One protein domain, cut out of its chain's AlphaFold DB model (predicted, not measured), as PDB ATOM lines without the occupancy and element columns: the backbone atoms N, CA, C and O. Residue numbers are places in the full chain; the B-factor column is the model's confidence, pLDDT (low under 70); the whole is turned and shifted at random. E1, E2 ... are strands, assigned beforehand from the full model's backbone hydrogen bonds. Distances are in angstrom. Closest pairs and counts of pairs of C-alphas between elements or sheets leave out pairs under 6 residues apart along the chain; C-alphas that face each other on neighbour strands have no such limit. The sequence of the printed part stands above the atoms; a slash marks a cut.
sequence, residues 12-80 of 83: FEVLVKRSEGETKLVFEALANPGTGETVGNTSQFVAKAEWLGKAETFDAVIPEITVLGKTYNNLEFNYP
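What this domain is: This is residues 12 to 80 of the 83 residues of an uncharacterized protein of Verrucomicrobiales bacterium (UniProt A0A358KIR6). Two antiparallel hairpins, E1 with E2 and E3 with E4, stand side by side as one strongly twisted four-stranded sheet, and the far part of the second hairpin bends away from the first. A long loop of residues 30 to 57 reaches out beyond the end of E2 and then doubles back, with residues 45 to 46 paired to residues 28 to 29 of E2, before it enters E3. The printed part has 69 residues with no named helix and four strands, E1 to E4 along the chain; the sheet order is E2, E1, E3, E4, all antiparallel, and the class is all strand. The whole is only just loose, close to compact, with a radius of gyration of the C-alphas of 13.6 A and spans of 40 by 27 by 17 A.

Where its parts are: E1 is residues 12 to 18, 19.2 A from first to last C-alpha, and its C-alpha 12 is at (46.202, -31.770, 2.672). E2 is residues 21 to 29, 26.0 A long, ending with C-alpha 29 at (50.177, -25.874, 7.371). E3 is residues 58 to 67, 23.7 A long, and it bends by 69 degrees at residue 64. E4 is residues 70 to 79, 23.9 A long; it bends by 67 degrees at residue 74 and ends with C-alpha 79 at (37.107, -21.400, -7.411).

How they stand to each other: E1 and E2 form a hairpin with a tight link, and their directions stand at 153 degrees. N 14 and O 25 are within hydrogen-bond range at 2.8 A, as are N 23 and O 16 at 2.9 A. On the other side of E1 is E3, antiparallel at 164 degrees. C-alphas 16 and 60 face each other at 4.3 A, and N 15 and O 61 are 2.8 A apart. E3 and E4 form the second hairpin, also with a tight link, at 162 degrees. Here N 62 and O 75 are 2.8 A apart, and, beyond the bends, N 67 and O 70 are 2.8 A apart. E2 and E4 are the edge strands and are apart. From edge to edge the strands' lines turn by 59 degrees.

The domain as a whole: The two C-alphas farthest apart are those of Ser 19 and Gly 36, at 40.4 A. The link from E2 to E3 is long, with 28 residues, whose C-alphas lie 6 to 23 A from the mean of all C-alphas. The printed part has no cut. The mean pLDDT of the printed part is 92.4, and no printed residue is under 70.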
ATOM      1  N   PHE A  12      47.196 -31.004   3.436       97.19
ATOM      2  CA  PHE A  12      46.202 -31.770   2.672       97.19
ATOM      3  C   PHE A  12      46.333 -31.537   1.171       97.19
ATOM      4  O   PHE A  12      46.948 -30.570   0.720       97.19
ATOM      5  N   GLU A  13      45.744 -32.441   0.395       97.56
ATOM      6  CA  GLU A  13      45.785 -32.392  -1.061       97.56
ATOM      7  C   GLU A  13      44.505 -31.780  -1.635       97.56
ATOM      8  O   GLU A  13      43.399 -32.000  -1.141       97.56
ATOM      9  N   VAL A  14      44.671 -31.034  -2.722       97.44
ATOM     10  CA  VAL A  14      43.590 -30.546  -3.573       97.44
ATOM     11  C   VAL A  14      43.924 -30.906  -5.011       97.44
ATOM     12  O   VAL A  14      44.994 -30.570  -5.519       97.44
ATOM     13  N   LEU A  15      42.998 -31.579  -5.674       96.88
ATOM     14  CA  LEU A  15      43.105 -31.968  -7.071       96.88
ATOM     15  C   LEU A  15      42.341 -30.957  -7.915       96.88
ATOM     16  O   LEU A  15      41.124 -30.845  -7.793       96.88
ATOM     17  N   VAL A  16      43.049 -30.197  -8.747       95.50
ATOM     18  CA  VAL A  16      42.452 -29.192  -9.627       95.50
ATOM     19  C   VAL A  16      42.241 -29.779 -11.013       95.50
ATOM     20  O   VAL A  16      43.200 -30.197 -11.667       95.50
ATOM     21  N   LYS A  17      40.997 -29.744 -11.492       92.50
ATOM     22  CA  LYS A  17      40.622 -30.161 -12.843       92.50
ATOM     23  C   LYS A  17      40.974 -29.034 -13.821       92.50
ATOM     24  O   LYS A  17      40.425 -27.936 -13.741       92.50
ATOM     25  N   ARG A  18      41.903 -29.290 -14.745       85.69
ATOM     26  CA  ARG A  18      42.314 -28.362 -15.813       85.69
ATOM     27  C   ARG A  18      42.086 -29.006 -17.180       85.69
ATOM     28  O   ARG A  18      41.931 -30.218 -17.298       85.69
ATOM     29  N   SER A  19      42.099 -28.195 -18.234       81.31
ATOM     30  CA  SER A  19      41.954 -28.668 -19.619       81.31
ATOM     31  C   SER A  19      43.042 -29.665 -20.039       81.31
ATOM     32  O   SER A  19      42.783 -30.551 -20.845       81.31
ATOM     33  N   GLU A  20      44.245 -29.535 -19.480       82.06
ATOM     34  CA  GLU A  20      45.406 -30.398 -19.748       82.06
ATOM     35  C   GLU A  20      45.463 -31.636 -18.831       82.06
ATOM     36  O   GLU A  20      46.398 -32.429 -18.921       82.06
ATOM     37  N   GLY A  21      44.473 -31.806 -17.947       86.31
ATOM     38  CA  GLY A  21      44.406 -32.887 -16.968       86.31
ATOM     39  C   GLY A  21      44.291 -32.379 -15.533       86.31
ATOM     40  O   GLY A  21      43.928 -31.233 -15.271       86.31
ATOM     41  N   GLU A  22      44.590 -33.251 -14.580       91.12
ATOM     42  CA  GLU A  22      44.506 -32.931 -13.160       91.12
ATOM     43  C   GLU A  22      45.853 -32.436 -12.628       91.12
ATOM     44  O   GLU A  22      46.905 -33.011 -12.906       91.12
ATOM     45  N   THR A  23      45.836 -31.346 -11.863       93.56
ATOM     46  CA  THR A  23      47.021 -30.827 -11.174       93.56
ATOM     47  C   THR A  23      46.822 -30.917  -9.674       93.56
ATOM     48  O   THR A  23      45.859 -30.375  -9.135       93.56
ATOM     49  N   LYS A  24      47.771 -31.552  -8.991       95.31
ATOM     50  CA  LYS A  24      47.765 -31.651  -7.535       95.31
ATOM     51  C   LYS A  24      48.378 -30.412  -6.886       95.31
ATOM     52  O   LYS A  24      49.488 -30.012  -7.232       95.31
ATOM     53  N   LEU A  25      47.673 -29.854  -5.909       95.75
ATOM     54  CA  LEU A  25      48.165 -28.844  -4.981       95.75
ATOM     55  C   LEU A  25      48.270 -29.459  -3.588       95.75
ATOM     56  O   LEU A  25      47.322 -30.078  -3.110       95.75
ATOM     57  N   VAL A  26      49.411 -29.260  -2.934       96.88
ATOM     58  CA  VAL A  26      49.599 -29.613  -1.524       96.88
ATOM     59  C   VAL A  26      49.526 -28.329  -0.714       96.88
ATOM     60  O   VAL A  26      50.303 -27.398  -0.935       96.88
ATOM     61  N   PHE A  27      48.540 -28.266   0.169       97.12
ATOM     62  CA  PHE A  27      48.319 -27.158   1.081       97.12
ATOM     63  C   PHE A  27      49.055 -27.450   2.381       97.12
ATOM     64  O   PHE A  27      48.628 -28.303   3.153       97.12
ATOM     65  N   GLU A  28      50.155 -26.740   2.608       97.69
ATOM     66  CA  GLU A  28      51.017 -26.898   3.781       97.69
ATOM     67  C   GLU A  28      50.507 -26.036   4.937       97.69
ATOM     68  O   GLU A  28      50.143 -24.871   4.738       97.69
ATOM     69  N   ALA A  29      50.505 -26.590   6.147       96.88
ATOM     70  CA  ALA A  29      50.177 -25.874   7.371       96.88
ATOM     71  C   ALA A  29      51.150 -24.709   7.587       96.88
ATOM     72  O   ALA A  29      52.369 -24.888   7.634       96.88
ATOM     73  N   LEU A  30      50.608 -23.509   7.786       96.25
ATOM     74  CA  LEU A  30      51.391 -22.314   8.067       96.25
ATOM     75  C   LEU A  30      51.289 -21.951   9.549       96.25
ATOM     76  O   LEU A  30      50.201 -21.730  10.080       96.25
ATOM     77  N   ALA A  31      52.437 -21.877  10.220       94.31
ATOM     78  CA  ALA A  31      52.516 -21.374  11.586       94.31
ATOM     79  C   ALA A  31      52.292 -19.854  11.623       94.31
ATOM     80  O   ALA A  31      52.773 -19.125  10.753       94.31
ATOM     81  N   ASN A  32      51.639 -19.374  12.678       92.69
ATOM     82  CA  ASN A  32      51.467 -17.951  12.945       92.69
ATOM     83  C   ASN A  32      51.895 -17.650  14.393       92.69
ATOM     84  O   ASN A  32      51.120 -17.851  15.333       92.69
ATOM     85  N   PRO A  33      53.132 -17.155  14.601       90.25
ATOM     86  CA  PRO A  33      53.641 -16.843  15.935       90.25
ATOM     87  C   PRO A  33      52.819 -15.783  16.678       90.25
ATOM     88  O   PRO A  33      52.766 -15.813  17.904       90.25
ATOM     89  N   GLY A  34      52.150 -14.873  15.957       90.19
ATOM     90  CA  GLY A  34      51.324 -13.820  16.555       90.19
ATOM     91  C   GLY A  34      50.049 -14.343  17.220       90.19
ATOM     92  O   GLY A  34      49.529 -13.706  18.133       90.19
ATOM     93  N   THR A  35      49.565 -15.514  16.803       88.38
ATOM     94  CA  THR A  35      48.386 -16.194  17.371       88.38
ATOM     95  C   THR A  35      48.762 -17.455  18.160       88.38
ATOM     96  O   THR A  35      47.903 -18.066  18.803       88.38
ATOM     97  N   GLY A  36      50.035 -17.864  18.130       91.62
ATOM     98  CA  GLY A  36      50.516 -19.114  18.721       91.62
ATOM     99  C   GLY A  36      50.088 -20.368  17.949       91.62
ATOM    100  O   GLY A  36      49.943 -21.431  18.550       91.62
ATOM    101  N   GLU A  37      49.814 -20.251  16.649       93.62
ATOM    102  CA  GLU A  37      49.570 -21.396  15.761       93.62
ATOM    103  C   GLU A  37      50.890 -22.018  15.296       93.62
ATOM    104  O   GLU A  37      51.853 -21.308  14.994       93.62
ATOM    105  N   THR A  38      50.925 -23.347  15.196       94.94
ATOM    106  CA  THR A  38      52.100 -24.115  14.757       94.94
ATOM    107  C   THR A  38      51.756 -25.000  13.564       94.94
ATOM    108  O   THR A  38      50.586 -25.276  13.295       94.94
ATOM    109  N   VAL A  39      52.776 -25.510  12.870       94.88
ATOM    110  CA  VAL A  39      52.592 -26.627  11.928       94.88
ATOM    111  C   VAL A  39      51.924 -27.786  12.677       94.88
ATOM    112  O   VAL A  39      52.272 -28.059  13.829       94.88
ATOM    113  N   GLY A  40      50.896 -28.391  12.079       92.81
ATOM    114  CA  GLY A  40      50.094 -29.425  12.739       92.81
ATOM    115  C   GLY A  40      49.113 -28.913  13.804       92.81
ATOM    116  O   GLY A  40      48.503 -29.732  14.486       92.81
ATOM    117  N   ASN A  41      48.964 -27.597  13.989       94.31
ATOM    118  CA  ASN A  41      47.968 -26.971  14.867       94.31
ATOM    119  C   ASN A  41      47.704 -25.518  14.429       94.31
ATOM    120  O   ASN A  41      48.067 -24.555  15.115       94.31
ATOM    121  N   THR A  42      47.101 -25.366  13.253       94.50
ATOM    122  CA  THR A  42      46.849 -24.068  12.618       94.50
ATOM    123  C   THR A  42      45.513 -24.074  11.888       94.50
ATOM    124  O   THR A  42      44.978 -25.128  11.545       94.50
ATOM    125  N   SER A  43      44.957 -22.890  11.682       93.81
ATOM    126  CA  SER A  43      43.804 -22.642  10.819       93.81
ATOM    127  C   SER A  43      44.199 -22.249   9.395       93.81
ATOM    128  O   SER A  43      43.336 -22.165   8.522       93.81
ATOM    129  N   GLN A  44      45.491 -22.025   9.138       94.81
ATOM    130  CA  GLN A  44      45.983 -21.515   7.866       94.81
ATOM    131  C   GLN A  44      46.811 -22.553   7.114       94.81
ATOM    132  O   GLN A  44      47.765 -23.118   7.646       94.81
ATOM    133  N   PHE A  45      46.476 -22.743   5.839       96.19
ATOM    134  CA  PHE A  45      47.190 -23.629   4.930       96.19
ATOM    135  C   PHE A  45      47.416 -22.928   3.595       96.19
ATOM    136  O   PHE A  45      46.551 -22.180   3.133       96.19
ATOM    137  N   VAL A  46      48.573 -23.148   2.972       95.12
ATOM    138  CA  VAL A  46      48.955 -22.454   1.736       95.12
ATOM    139  C   VAL A  46      49.554 -23.435   0.738       95.12
ATOM    140  O   VAL A  46      50.455 -24.198   1.066       95.12
ATOM    141  N   ALA A  47      49.090 -23.354  -0.506       94.62
ATOM    142  CA  ALA A  47      49.731 -23.963  -1.663       94.62
ATOM    143  C   ALA A  47      50.214 -22.864  -2.617       94.62
ATOM    144  O   ALA A  47      49.604 -21.797  -2.721       94.62
ATOM    145  N   LYS A  48      51.303 -23.130  -3.341       90.94
ATOM    146  CA  LYS A  48      51.794 -22.256  -4.413       90.94
ATOM    147  C   LYS A  48      51.623 -22.958  -5.749       90.94
ATOM    148  O   LYS A  48      52.024 -24.108  -5.896       90.94
ATOM    149  N   ALA A  49      51.075 -22.247  -6.725       89.31
ATOM    150  CA  ALA A  49      50.982 -22.728  -8.094       89.31
ATOM    151  C   ALA A  49      51.179 -21.563  -9.063       89.31
ATOM    152  O   ALA A  49      50.431 -20.589  -9.024       89.31
ATOM    153  N   GLU A  50      52.166 -21.666  -9.952       87.81
ATOM    154  CA  GLU A  50      52.488 -20.600 -10.915       87.81
ATOM    155  C   GLU A  50      51.322 -20.294 -11.866       87.81
ATOM    156  O   GLU A  50      51.151 -19.168 -12.327       87.81
ATOM    157  N   TRP A  51      50.484 -21.296 -12.136       84.50
ATOM    158  CA  TRP A  51      49.339 -21.178 -13.031       84.50
ATOM    159  C   TRP A  51      48.135 -20.459 -12.402       84.50
ATOM    160  O   TRP A  51      47.304 -19.947 -13.151       84.50
ATOM    161  N   LEU A  52      48.044 -20.364 -11.064       82.00
ATOM    162  CA  LEU A  52      46.909 -19.718 -10.382       82.00
ATOM    163  C   LEU A  52      46.783 -18.237 -10.747       82.00
ATOM    164  O   LEU A  52      45.673 -17.741 -10.889       82.00
ATOM    165  N   GLY A  53      47.902 -17.544 -10.984       77.44
ATOM    166  CA  GLY A  53      47.889 -16.134 -11.396       77.44
ATOM    167  C   GLY A  53      47.250 -15.876 -12.767       77.44
ATOM    168  O   GLY A  53      47.037 -14.723 -13.124       77.44
ATOM    169  N   LYS A  54      46.965 -16.932 -13.542       81.00
ATOM    170  CA  LYS A  54      46.330 -16.862 -14.867       81.00
ATOM    171  C   LYS A  54      44.946 -17.518 -14.904       81.00
ATOM    172  O   LYS A  54      44.270 -17.418 -15.922       81.00
ATOM    173  N   ALA A  55      44.549 -18.232 -13.851       79.25
ATOM    174  CA  ALA A  55      43.295 -18.974 -13.814       79.25
ATOM    175  C   ALA A  55      42.183 -18.115 -13.203       79.25
ATOM    176  O   ALA A  55      42.268 -17.718 -12.044       79.25
ATOM    177  N   GLU A  56      41.131 -17.849 -13.976       83.12
ATOM    178  CA  GLU A  56      39.963 -17.097 -13.494       83.12
ATOM    179  C   GLU A  56      39.021 -17.982 -12.669       83.12
ATOM    180  O   GLU A  56      38.495 -17.549 -11.643       83.12
ATOM    181  N   THR A  57      38.834 -19.233 -13.097       90.50
ATOM    182  CA  THR A  57      38.014 -20.238 -12.416       90.50
ATOM    183  C   THR A  57      38.601 -21.634 -12.600       90.50
ATOM    184  O   THR A  57      39.310 -21.902 -13.574       90.50
ATOM    185  N   PHE A  58      38.323 -22.532 -11.657       91.94
ATOM    186  CA  PHE A  58      38.622 -23.958 -11.794       91.94
ATOM    187  C   PHE A  58      37.761 -24.785 -10.845       91.94
ATOM    188  O   PHE A  58      37.391 -24.320  -9.768       91.94
ATOM    189  N   ASP A  59      37.489 -26.025 -11.234       94.50
ATOM    190  CA  ASP A  59      36.896 -27.013 -10.343       94.50
ATOM    191  C   ASP A  59      37.997 -27.793  -9.638       94.50
ATOM    192  O   ASP A  59      39.060 -28.073 -10.205       94.50
ATOM    193  N   ALA A  60      37.741 -28.152  -8.391       95.88
ATOM    194  CA  ALA A  60      38.689 -28.875  -7.576       95.88
ATOM    195  C   ALA A  60      37.996 -29.869  -6.650       95.88
ATOM    196  O   ALA A  60      36.806 -29.756  -6.359       95.88
ATOM    197  N   VAL A  61      38.765 -30.849  -6.194       97.50
ATOM    198  CA  VAL A  61      38.334 -31.862  -5.235       97.50
ATOM    199  C   VAL A  61      39.346 -31.922  -4.105       97.50
ATOM    200  O   VAL A  61      40.546 -32.005  -4.356       97.50
ATOM    201  N   ILE A  62      38.873 -31.903  -2.862       97.19
ATOM    202  CA  ILE A  62      39.650 -32.346  -1.702       97.19
ATOM    203  C   ILE A  62      39.402 -33.854  -1.571       97.19
ATOM    204  O   ILE A  62      38.276 -34.238  -1.232       97.19
ATOM    205  N   PRO A  63      40.388 -34.721  -1.871       97.56
ATOM    206  CA  PRO A  63      40.172 -36.168  -1.877       97.56
ATOM    207  C   PRO A  63      39.824 -36.683  -0.486       97.56
ATOM    208  O   PRO A  63      38.872 -37.441  -0.329       97.56
ATOM    209  N   GLU A  64      40.558 -36.204   0.516       96.88
ATOM    210  CA  GLU A  64      40.358 -36.522   1.920       96.88
ATOM    211  C   GLU A  64      40.816 -35.346   2.791       96.88
ATOM    212  O   GLU A  64      41.860 -34.738   2.545       96.88
ATOM    213  N   ILE A  65      40.049 -35.033   3.834       95.56
ATOM    214  CA  ILE A  65      40.491 -34.152   4.916       95.56
ATOM    215  C   ILE A  65      39.831 -34.559   6.230       95.56
ATOM    216  O   ILE A  65      38.638 -34.859   6.281       95.56
ATOM    217  N   THR A  66      40.599 -34.548   7.319       92.25
ATOM    218  CA  THR A  66      40.071 -34.794   8.665       92.25
ATOM    219  C   THR A  66      39.966 -33.487   9.437       92.25
ATOM    220  O   THR A  66      40.968 -32.849   9.750       92.25
ATOM    221  N   VAL A  67      38.737 -33.110   9.786       90.62
ATOM    222  CA  VAL A  67      38.414 -31.890  10.532       90.62
ATOM    223  C   VAL A  67      37.709 -32.291  11.822       90.62
ATOM    224  O   VAL A  67      36.689 -32.974  11.789       90.62
ATOM    225  N   LEU A  68      38.262 -31.895  12.974       89.00
ATOM    226  CA  LEU A  68      37.708 -32.206  14.305       89.00
ATOM    227  C   LEU A  68      37.402 -33.705  14.527       89.00
ATOM    228  O   LEU A  68      36.399 -34.066  15.135       89.00
ATOM    229  N   GLY A  69      38.266 -34.589  14.018       89.25
ATOM    230  CA  GLY A  69      38.105 -36.044  14.143       89.25
ATOM    231  C   GLY A  69      37.078 -36.658  13.187       89.25
ATOM    232  O   GLY A  69      36.866 -37.867  13.224       89.25
ATOM    233  N   LYS A  70      36.464 -35.854  12.311       94.12
ATOM    234  CA  LYS A  70      35.610 -36.329  11.229       94.12
ATOM    235  C   LYS A  70      36.355 -36.261   9.903       94.12
ATOM    236  O   LYS A  70      36.828 -35.197   9.508       94.12
ATOM    237  N   THR A  71      36.416 -37.390   9.209       95.81
ATOM    238  CA  THR A  71      36.984 -37.480   7.864       95.81
ATOM    239  C   THR A  71      35.913 -37.183   6.823       95.81
ATOM    240  O   THR A  71      34.801 -37.715   6.874       95.81
ATOM    241  N   TYR A  72      36.261 -36.320   5.881       96.12
ATOM    242  CA  TYR A  72      35.473 -35.966   4.715       96.12
ATOM    243  C   TYR A  72      36.218 -36.433   3.476       96.12
ATOM    244  O   TYR A  72      37.438 -36.324   3.427       96.12
ATOM    245  N   ASN A  73      35.479 -36.930   2.488       97.69
ATOM    246  CA  ASN A  73      36.047 -37.488   1.268       97.69
ATOM    247  C   ASN A  73      35.379 -36.871   0.045       97.69
ATOM    248  O   ASN A  73      34.175 -36.604   0.083       97.69
ATOM    249  N   ASN A  74      36.148 -36.712  -1.032       96.81
ATOM    250  CA  ASN A  74      35.689 -36.245  -2.341       96.81
ATOM    251  C   ASN A  74      34.864 -34.949  -2.267       96.81
ATOM    252  O   ASN A  74      33.781 -34.853  -2.845       96.81
ATOM    253  N   LEU A  75      35.361 -33.956  -1.524       96.94
ATOM    254  CA  LEU A  75      34.698 -32.658  -1.421       96.94
ATOM    255  C   LEU A  75      34.994 -31.836  -2.673       96.94
ATOM    256  O   LEU A  75      36.098 -31.321  -2.832       96.94
ATOM    257  N   GLU A  76      34.011 -31.715  -3.555       96.19
ATOM    258  CA  GLU A  76      34.131 -30.893  -4.758       96.19
ATOM    259  C   GLU A  76      33.854 -29.417  -4.448       96.19
ATOM    260  O   GLU A  76      32.982 -29.099  -3.644       96.19
ATOM    261  N   PHE A  77      34.565 -28.499  -5.094       95.44
ATOM    262  CA  PHE A  77      34.292 -27.065  -5.015       95.44
ATOM    263  C   PHE A  77      34.741 -26.353  -6.290       95.44
ATOM    264  O   PHE A  77      35.581 -26.852  -7.039       95.44
ATOM    265  N   ASN A  78      34.204 -25.156  -6.515       94.19
ATOM    266  CA  ASN A  78      34.598 -24.296  -7.625       94.19
ATOM    267  C   ASN A  78      35.342 -23.065  -7.095       94.19
ATOM    268  O   ASN A  78      34.870 -22.410  -6.174       94.19
ATOM    269  N   TYR A  79      36.475 -22.691  -7.678       90.19
ATOM    270  CA  TYR A  79      37.107 -21.400  -7.411       90.19
ATOM    271  C   TYR A  79      36.608 -20.341  -8.412       90.19
ATOM    272  O   TYR A  79      36.545 -20.637  -9.607       90.19
ATOM    273  N   PRO A  80      36.293 -19.104  -7.968       90.19
ATOM    274  CA  PRO A  80      36.393 -18.599  -6.592       90.19
ATOM    275  C   PRO A  80      35.126 -18.801  -5.741       90.19
ATOM    276  O   PRO A  80      35.083 -18.330  -4.608       90.19
TER     277      PRO A  80